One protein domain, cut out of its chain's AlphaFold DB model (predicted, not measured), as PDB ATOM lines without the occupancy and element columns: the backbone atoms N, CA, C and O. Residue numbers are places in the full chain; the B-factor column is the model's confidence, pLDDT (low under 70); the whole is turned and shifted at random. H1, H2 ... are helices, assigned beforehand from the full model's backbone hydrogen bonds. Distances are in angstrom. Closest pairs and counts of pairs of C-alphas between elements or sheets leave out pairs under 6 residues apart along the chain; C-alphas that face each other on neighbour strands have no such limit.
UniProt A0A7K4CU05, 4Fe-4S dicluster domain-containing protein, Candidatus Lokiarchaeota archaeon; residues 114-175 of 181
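AT A GLANCE: This is residues 114 to 175 of the 181 residues of the protein "4Fe-4S dicluster domain-containing protein" of Candidatus Lokiarchaeota archaeon (UniProt A0A7K4CU05). H3 and H4, two longer helices joined by a tight turn at residues 155 to 156, make the two arms of a wide, flat V, and H2 lies inside the V, touching both arms near the corner. The short H1, just before H2, packs on H4 farther along that arm, and a long loop, residues 131 to 141, leads from the end of H2 to the start of H3. The printed part has 62 residues with four named helices in the order H1, H2, H3, H4 and no named strand; the class is all helix. The whole is loose, with a radius of gyration of the C-alphas of 13.7 A, and flat, with spans of 44 by 23 by 12 A.

IN THESE COORDINATES: The printed part begins with H1, residues 114 to 117, whose C-alpha 114 stands at (-51.279, -23.907, -42.600). H2 follows at residues 121 to 130 and is 13.9 A long from first to last C-alpha. H3, residues 142 to 154, begins with C-alpha 142 at (-24.804, -4.706, -49.661) and is 18.9 A long. H4, residues 157 to 175, is the longest helix at 27.3 A, and its C-alpha 175 stands at (-56.501, -27.653, -32.362).

HOW THE PARTS SIT: H1 touches H4, with residues 164 to 171 of H4 alone, and their closest C-alphas, those of Thr 114 and Leu 168, are 5.3 A apart. H1 and H2 meet only through their link, and H1 and H3 are apart. H2 touches H3 at a steep tilt of 61 degrees, opposite ways; the closest C-alphas, those of Leu 128 and Asn 152, are 5.6 A apart. H2 also touches H4, with residues 157 to 165 of H4 alone, at a shallow tilt of 25 degrees, opposite ways; here the C-alphas of Leu 128 and Thr 158 are closest, at 6.5 A. H3 and H4 are close but not clearly touching, the closest C-alphas being those of Asn 152 and Thr 158 at 7.0 A; they run the same way at a steep tilt of 65 degrees. In H2 every O i to N i+4 pair is within hydrogen-bond range, in H3 8 of 9 and in H4 14 of 15; H1 is too short for such a pair, and its 1 pair of O i to N i+3 is within range.

THE WHOLE: The two C-alphas farthest apart, those of Asp 141 and Ile 174, are 44.3 A apart, while the first and last printed C-alphas, those of Thr 114 and Asn 175, are 12.1 A apart. The printed part has no cut. The link from H2 to H3, with 11 residues, is long; the links from H1 to H2 and from H3 to H4 are tight. The mean pLDDT of the printed part is 88.4, and residues 136 to 137 and 172 to 175 are under 70.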
ATOM      1  N   THR A 114     -52.028 -24.965 -43.313       92.88
ATOM      2  CA  THR A 114     -51.279 -23.907 -42.600       92.88
ATOM      3  C   THR A 114     -50.188 -24.459 -41.677       92.88
ATOM      4  O   THR A 114     -49.108 -23.874 -41.588       92.88
ATOM      5  N   LYS A 115     -50.410 -25.631 -41.062       93.06
ATOM      6  CA  LYS A 115     -49.428 -26.349 -40.225       93.06
ATOM      7  C   LYS A 115     -48.069 -26.553 -40.912       93.06
ATOM      8  O   LYS A 115     -47.032 -26.472 -40.257       93.06
ATOM      9  N   HIS A 116     -48.053 -26.747 -42.233       94.12
ATOM     10  CA  HIS A 116     -46.826 -26.967 -43.010       94.12
ATOM     11  C   HIS A 116     -45.977 -25.702 -43.157       94.12
ATOM     12  O   HIS A 116     -44.785 -25.782 -43.450       94.12
ATOM     13  N   LEU A 117     -46.564 -24.529 -42.913       92.56
ATOM     14  CA  LEU A 117     -45.879 -23.245 -43.001       92.56
ATOM     15  C   LEU A 117     -45.185 -22.833 -41.700       92.56
ATOM     16  O   LEU A 117     -44.367 -21.917 -41.725       92.56
ATOM     17  N   GLN A 118     -45.447 -23.512 -40.578       93.06
ATOM     18  CA  GLN A 118     -44.953 -23.114 -39.254       93.06
ATOM     19  C   GLN A 118     -43.436 -22.880 -39.213       93.06
ATOM     20  O   GLN A 118     -42.971 -21.930 -38.588       93.06
ATOM     21  N   LYS A 119     -42.659 -23.731 -39.893       92.25
ATOM     22  CA  LYS A 119     -41.193 -23.609 -39.955       92.25
ATOM     23  C   LYS A 119     -40.703 -22.695 -41.078       92.25
ATOM     24  O   LYS A 119     -39.564 -22.245 -41.038       92.25
ATOM     25  N   LEU A 120     -41.542 -22.439 -42.078       92.25
ATOM     26  CA  LEU A 120     -41.179 -21.677 -43.269       92.25
ATOM     27  C   LEU A 120     -41.436 -20.175 -43.096       92.25
ATOM     28  O   LEU A 120     -40.622 -19.369 -43.539       92.25
ATOM     29  N   LEU A 121     -42.524 -19.791 -42.420       94.88
ATOM     30  CA  LEU A 121     -42.896 -18.384 -42.224       94.88
ATOM     31  C   LEU A 121     -41.803 -17.556 -41.532       94.88
ATOM     32  O   LEU A 121     -41.518 -16.471 -42.037       94.88
ATOM     33  N   PRO A 122     -41.104 -18.042 -40.483       94.31
ATOM     34  CA  PRO A 122     -40.006 -17.285 -39.883       94.31
ATOM     35  C   PRO A 122     -38.863 -17.001 -40.868       94.31
ATOM     36  O   PRO A 122     -38.306 -15.907 -40.874       94.31
ATOM     37  N   VAL A 123     -38.544 -17.963 -41.740       94.00
ATOM     38  CA  VAL A 123     -37.502 -17.818 -42.769       94.00
ATOM     39  C   VAL A 123     -37.938 -16.824 -43.846       94.00
ATOM     40  O   VAL A 123     -37.152 -15.975 -44.264       94.00
ATOM     41  N   MET A 124     -39.202 -16.889 -44.274       95.00
ATOM     42  CA  MET A 124     -39.772 -15.920 -45.214       95.00
ATOM     43  C   MET A 124     -39.760 -14.507 -44.631       95.00
ATOM     44  O   MET A 124     -39.286 -13.584 -45.285       95.00
ATOM     45  N   ARG A 125     -40.219 -14.342 -43.385       94.94
ATOM     46  CA  ARG A 125     -40.183 -13.069 -42.658       94.94
ATOM     47  C   ARG A 125     -38.764 -12.514 -42.586       94.94
ATOM     48  O   ARG A 125     -38.556 -11.350 -42.921       94.94
ATOM     49  N   TRP A 126     -37.795 -13.357 -42.230       94.38
ATOM     50  CA  TRP A 126     -36.385 -12.980 -42.206       94.38
ATOM     51  C   TRP A 126     -35.905 -12.479 -43.568       94.38
ATOM     52  O   TRP A 126     -35.351 -11.389 -43.652       94.38
ATOM     53  N   TYR A 127     -36.154 -13.225 -44.648       94.75
ATOM     54  CA  TYR A 127     -35.765 -12.798 -45.992       94.75
ATOM     55  C   TYR A 127     -36.411 -11.468 -46.388       94.75
ATOM     56  O   TYR A 127     -35.740 -10.597 -46.940       94.75
ATOM     57  N   LEU A 128     -37.700 -11.294 -46.095       95.06
ATOM     58  CA  LEU A 128     -38.422 -10.075 -46.441       95.06
ATOM     59  C   LEU A 128     -37.862  -8.855 -45.704       95.06
ATOM     60  O   LEU A 128     -37.660  -7.813 -46.325       95.06
ATOM     61  N   GLU A 129     -37.540  -9.006 -44.419       93.25
ATOM     62  CA  GLU A 129     -36.976  -7.945 -43.585       93.25
ATOM     63  C   GLU A 129     -35.497  -7.668 -43.902       93.25
ATOM     64  O   GLU A 129     -35.067  -6.519 -44.028       93.25
ATOM     65  N   LYS A 130     -34.688  -8.724 -44.020       93.12
ATOM     66  CA  LYS A 130     -33.227  -8.626 -44.128       93.12
ATOM     67  C   LYS A 130     -32.728  -8.579 -45.565       93.12
ATOM     68  O   LYS A 130     -31.584  -8.171 -45.766       93.12
ATOM     69  N   GLY A 131     -33.544  -8.929 -46.554       93.19
ATOM     70  CA  GLY A 131     -33.171  -9.001 -47.970       93.19
ATOM     71  C   GLY A 131     -32.197 -10.133 -48.313       93.19
ATOM     72  O   GLY A 131     -31.680 -10.182 -49.424       93.19
ATOM     73  N   VAL A 132     -31.915 -11.023 -47.359       93.00
ATOM     74  CA  VAL A 132     -30.974 -12.142 -47.479       93.00
ATOM     75  C   VAL A 132     -31.357 -13.231 -46.474       93.00
ATOM     76  O   VAL A 132     -31.962 -12.936 -45.446       93.00
ATOM     77  N   LEU A 133     -31.043 -14.493 -46.777       90.81
ATOM     78  CA  LEU A 133     -31.375 -15.647 -45.927       90.81
ATOM     79  C   LEU A 133     -30.298 -15.999 -44.894       90.81
ATOM     80  O   LEU A 133     -30.584 -16.735 -43.957       90.81
ATOM     81  N   THR A 134     -29.080 -15.497 -45.065       85.94
ATOM     82  CA  THR A 134     -27.939 -15.762 -44.182       85.94
ATOM     83  C   THR A 134     -27.711 -14.586 -43.235       85.94
ATOM     84  O   THR A 134     -27.942 -13.431 -43.603       85.94
ATOM     85  N   ASP A 135     -27.252 -14.860 -42.022       71.62
ATOM     86  CA  ASP A 135     -26.842 -13.874 -41.029       71.62
ATOM     87  C   ASP A 135     -25.331 -13.603 -41.113       71.62
ATOM     88  O   ASP A 135     -24.535 -14.529 -41.090       71.62
ATOM     89  N   GLY A 136     -24.924 -12.327 -41.192       62.84
ATOM     90  CA  GLY A 136     -23.504 -11.934 -41.179       62.84
ATOM     91  C   GLY A 136     -22.707 -12.348 -42.429       62.84
ATOM     92  O   GLY A 136     -22.991 -13.356 -43.059       62.84
ATOM     93  N   GLU A 137     -21.751 -11.505 -42.841       67.69
ATOM     94  CA  GLU A 137     -20.818 -11.713 -43.975       67.69
ATOM     95  C   GLU A 137     -21.379 -12.488 -45.182       67.69
ATOM     96  O   GLU A 137     -20.780 -13.429 -45.704       67.69
ATOM     97  N   SER A 138     -22.550 -12.072 -45.666       74.19
ATOM     98  CA  SER A 138     -23.005 -12.536 -46.968       74.19
ATOM     99  C   SER A 138     -21.978 -12.107 -48.020       74.19
ATOM    100  O   SER A 138     -21.589 -10.943 -48.068       74.19
ATOM    101  N   TRP A 139     -21.586 -13.021 -48.909       87.81
ATOM    102  CA  TRP A 139     -20.772 -12.711 -50.094       87.81
ATOM    103  C   TRP A 139     -21.527 -11.838 -51.119       87.81
ATOM    104  O   TRP A 139     -21.015 -11.553 -52.201       87.81
ATOM    105  N   MET A 140     -22.772 -11.461 -50.811       89.81
ATOM    106  CA  MET A 140     -23.639 -10.638 -51.642       89.81
ATOM    107  C   MET A 140     -23.370  -9.146 -51.424       89.81
ATOM    108  O   MET A 140     -23.106  -8.691 -50.313       89.81
ATOM    109  N   ASP A 141     -23.494  -8.366 -52.499       92.75
ATOM    110  CA  ASP A 141     -23.295  -6.917 -52.471       92.75
ATOM    111  C   ASP A 141     -24.325  -6.229 -51.546       92.75
ATOM    112  O   ASP A 141     -25.535  -6.371 -51.766       92.75
ATOM    113  N   PRO A 142     -23.895  -5.430 -50.550       91.88
ATOM    114  CA  PRO A 142     -24.804  -4.706 -49.661       91.88
ATOM    115  C   PRO A 142     -25.810  -3.801 -50.386       91.88
ATOM    116  O   PRO A 142     -26.931  -3.619 -49.907       91.88
ATOM    117  N   ARG A 143     -25.449  -3.259 -51.557       94.75
ATOM    118  CA  ARG A 143     -26.350  -2.455 -52.399       94.75
ATOM    119  C   ARG A 143     -27.473  -3.310 -52.973       94.75
ATOM    120  O   ARG A 143     -28.619  -2.872 -52.988       94.75
ATOM    121  N   ALA A 144     -27.164  -4.539 -53.390       94.75
ATOM    122  CA  ALA A 144     -28.171  -5.486 -53.858       94.75
ATOM    123  C   ALA A 144     -29.098  -5.913 -52.710       94.75
ATOM    124  O   ALA A 144     -30.308  -5.946 -52.892       94.75
ATOM    125  N   ILE A 145     -28.561  -6.153 -51.507       94.12
ATOM    126  CA  ILE A 145     -29.376  -6.464 -50.320       94.12
ATOM    127  C   ILE A 145     -30.335  -5.306 -49.999       94.12
ATOM    128  O   ILE A 145     -31.517  -5.534 -49.734       94.12
ATOM    129  N   ALA A 146     -29.853  -4.059 -50.038       94.25
ATOM    130  CA  ALA A 146     -30.692  -2.878 -49.830       94.25
ATOM    131  C   ALA A 146     -31.801  -2.765 -50.891       94.25
ATOM    132  O   ALA A 146     -32.950  -2.482 -50.550       94.25
ATOM    133  N   GLU A 147     -31.482  -3.051 -52.153       96.12
ATOM    134  CA  GLU A 147     -32.462  -3.064 -53.239       96.12
ATOM    135  C   GLU A 147     -33.498  -4.184 -53.077       96.12
ATOM    136  O   GLU A 147     -34.692  -3.946 -53.246       96.12
ATOM    137  N   VAL A 148     -33.092  -5.387 -52.662       95.25
ATOM    138  CA  VAL A 148     -34.026  -6.484 -52.363       95.25
ATOM    139  C   VAL A 148     -34.987  -6.088 -51.243       95.25
ATOM    140  O   VAL A 148     -36.187  -6.318 -51.372       95.25
ATOM    141  N   ARG A 149     -34.513  -5.429 -50.177       94.44
ATOM    142  CA  ARG A 149     -35.399  -4.907 -49.116       94.44
ATOM    143  C   ARG A 149     -36.409  -3.898 -49.665       94.44
ATOM    144  O   ARG A 149     -37.579  -3.950 -49.293       94.44
ATOM    145  N   ARG A 150     -35.978  -3.012 -50.571       95.56
ATOM    146  CA  ARG A 150     -36.862  -2.053 -51.253       95.56
ATOM    147  C   ARG A 150     -37.910  -2.763 -52.115       95.56
ATOM    148  O   ARG A 150     -39.072  -2.385 -52.094       95.56
ATOM    149  N   ILE A 151     -37.526  -3.799 -52.854       95.56
ATOM    150  CA  ILE A 151     -38.466  -4.598 -53.652       95.56
ATOM    151  C   ILE A 151     -39.460  -5.316 -52.730       95.56
ATOM    152  O   ILE A 151     -40.667  -5.253 -52.957       95.56
ATOM    153  N   ASN A 152     -38.982  -5.943 -51.655       94.81
ATOM    154  CA  ASN A 152     -39.822  -6.661 -50.696       94.81
ATOM    155  C   ASN A 152     -40.877  -5.755 -50.040       94.81
ATOM    156  O   ASN A 152     -41.993  -6.211 -49.795       94.81
ATOM    157  N   SER A 153     -40.574  -4.471 -49.810       92.00
ATOM    158  CA  SER A 153     -41.552  -3.514 -49.272       92.00
ATOM    159  C   SER A 153     -42.624  -3.080 -50.280       92.00
ATOM    160  O   SER A 153     -43.648  -2.536 -49.874       92.00
ATOM    161  N   MET A 154     -42.433  -3.347 -51.576       94.06
ATOM    162  CA  MET A 154     -43.342  -2.930 -52.652       94.06
ATOM    163  C   MET A 154     -44.184  -4.064 -53.249       94.06
ATOM    164  O   MET A 154     -45.199  -3.797 -53.885       94.06
ATOM    165  N   THR A 155     -43.786  -5.326 -53.080       91.94
ATOM    166  CA  THR A 155     -44.425  -6.476 -53.753       91.94
ATOM    167  C   THR A 155     -45.645  -7.039 -53.021       91.94
ATOM    168  O   THR A 155     -46.273  -7.972 -53.512       91.94
ATOM    169  N   GLY A 156     -45.975  -6.523 -51.832       91.62
ATOM    170  CA  GLY A 156     -47.039  -7.072 -50.980       91.62
ATOM    171  C   GLY A 156     -46.678  -8.403 -50.302       91.62
ATOM    172  O   GLY A 156     -47.494  -8.959 -49.567       91.62
ATOM    173  N   ALA A 157     -45.454  -8.906 -50.493       92.88
ATOM    174  CA  ALA A 157     -45.007 -10.174 -49.919       92.88
ATOM    175  C   ALA A 157     -45.026 -10.163 -48.380       92.88
ATOM    176  O   ALA A 157     -45.424 -11.153 -47.766       92.88
ATOM    177  N   THR A 158     -44.680  -9.031 -47.754       93.44
ATOM    178  CA  THR A 158     -44.768  -8.854 -46.293       93.44
ATOM    179  C   THR A 158     -46.197  -9.033 -45.792       93.44
ATOM    180  O   THR A 158     -46.432  -9.848 -44.902       93.44
ATOM    181  N   ALA A 159     -47.167  -8.368 -46.429       93.44
ATOM    182  CA  ALA A 159     -48.578  -8.497 -46.072       93.44
ATOM    183  C   ALA A 159     -49.088  -9.938 -46.255       93.44
ATOM    184  O   ALA A 159     -49.868 -10.437 -45.443       93.44
ATOM    185  N   ARG A 160     -48.611 -10.649 -47.289       92.25
ATOM    186  CA  ARG A 160     -48.948 -12.065 -47.493       92.25
ATOM    187  C   ARG A 160     -48.413 -12.951 -46.365       92.25
ATOM    188  O   ARG A 160     -49.153 -13.804 -45.883       92.25
ATOM    189  N   VAL A 161     -47.168 -12.758 -45.924       94.50
ATOM    190  CA  VAL A 161     -46.597 -13.519 -44.795       94.50
ATOM    191  C   VAL A 161     -47.362 -13.242 -43.500       94.50
ATOM    192  O   VAL A 161     -47.716 -14.187 -42.800       94.50
ATOM    193  N   GLU A 162     -47.704 -11.986 -43.220       93.88
ATOM    194  CA  GLU A 162     -48.517 -11.615 -42.051       93.88
ATOM    195  C   GLU A 162     -49.904 -12.274 -42.071       93.88
ATOM    196  O   GLU A 162     -50.358 -12.819 -41.062       93.88
ATOM    197  N   GLN A 163     -50.564 -12.302 -43.232       92.94
ATOM    198  CA  GLN A 163     -51.837 -13.004 -43.399       92.94
ATOM    199  C   GLN A 163     -51.699 -14.506 -43.108       92.94
ATOM    200  O   GLN A 163     -52.557 -15.088 -42.441       92.94
ATOM    201  N   LEU A 164     -50.635 -15.146 -43.600       93.56
ATOM    202  CA  LEU A 164     -50.393 -16.575 -43.392       93.56
ATOM    203  C   LEU A 164     -50.090 -16.903 -41.923       93.56
ATOM    204  O   LEU A 164     -50.560 -17.920 -41.416       93.56
ATOM    205  N   GLU A 165     -49.371 -16.036 -41.214       94.25
ATOM    206  CA  GLU A 165     -49.154 -16.174 -39.770       94.25
ATOM    207  C   GLU A 165     -50.452 -16.023 -38.970       94.25
ATOM    208  O   GLU A 165     -50.703 -16.784 -38.030       94.25
ATOM    209  N   LEU A 166     -51.327 -15.097 -39.373       92.31
ATOM    210  CA  LEU A 166     -52.651 -14.964 -38.771       92.31
ATOM    211  C   LEU A 166     -53.498 -16.224 -39.002       92.31
ATOM    212  O   LEU A 166     -54.154 -16.700 -38.077       92.31
ATOM    213  N   LEU A 167     -53.462 -16.797 -40.207       89.50
ATOM    214  CA  LEU A 167     -54.143 -18.061 -40.503       89.50
ATOM    215  C   LEU A 167     -53.587 -19.216 -39.656       89.50
ATOM    216  O   LEU A 167     -54.365 -19.971 -39.075       89.50
ATOM    217  N   LEU A 168     -52.262 -19.315 -39.519       90.62
ATOM    218  CA  LEU A 168     -51.616 -20.324 -38.680       90.62
ATOM    219  C   LEU A 168     -52.021 -20.186 -37.206       90.62
ATOM    220  O   LEU A 168     -52.394 -21.180 -36.585       90.62
ATOM    221  N   SER A 169     -52.008 -18.971 -36.649       88.00
ATOM    222  CA  SER A 169     -52.397 -18.747 -35.247       88.00
ATOM    223  C   SER A 169     -53.853 -19.158 -34.977       88.00
ATOM    224  O   SER A 169     -54.132 -19.848 -33.993       88.00
ATOM    225  N   ARG A 170     -54.774 -18.856 -35.903       83.81
ATOM    226  CA  ARG A 170     -56.172 -19.320 -35.845       83.81
ATOM    227  C   ARG A 170     -56.279 -20.846 -35.937       83.81
ATOM    228  O   ARG A 170     -57.025 -21.440 -35.163       83.81
ATOM    229  N   GLY A 171     -55.495 -21.476 -36.814       71.31
ATOM    230  CA  GLY A 171     -55.410 -22.934 -36.960       71.31
ATOM    231  C   GLY A 171     -54.842 -23.658 -35.729       71.31
ATOM    232  O   GLY A 171     -55.229 -24.788 -35.429       71.31
ATOM    233  N   THR A 172     -53.958 -23.011 -34.965       61.53
ATOM    234  CA  THR A 172     -53.462 -23.557 -33.690       61.53
ATOM    235  C   THR A 172     -54.473 -23.424 -32.550       61.53
ATOM    236  O   THR A 172     -54.565 -24.320 -31.714       61.53
ATOM    237  N   ALA A 173     -55.289 -22.361 -32.542       52.84
ATOM    238  CA  ALA A 173     -56.302 -22.134 -31.511       52.84
ATOM    239  C   ALA A 173     -57.445 -23.166 -31.555       52.84
ATOM    240  O   ALA A 173     -57.910 -23.608 -30.508       52.84
ATOM    241  N   ILE A 174     -57.856 -23.605 -32.751       50.44
ATOM    242  CA  ILE A 174     -58.878 -24.655 -32.929       50.44
ATOM    243  C   ILE A 174     -58.384 -26.057 -32.529       50.44
ATOM    244  O   ILE A 174     -59.162 -26.857 -32.019       50.44
ATOM    245  N   ASN A 175     -57.087 -26.346 -32.686       45.22
ATOM    246  CA  ASN A 175     -56.501 -27.653 -32.362       45.22
ATOM    247  C   ASN A 175     -56.007 -27.771 -30.902       45.22
ATOM    248  O   ASN A 175     -55.688 -28.867 -30.448       45.22
TER     249      ASN A 175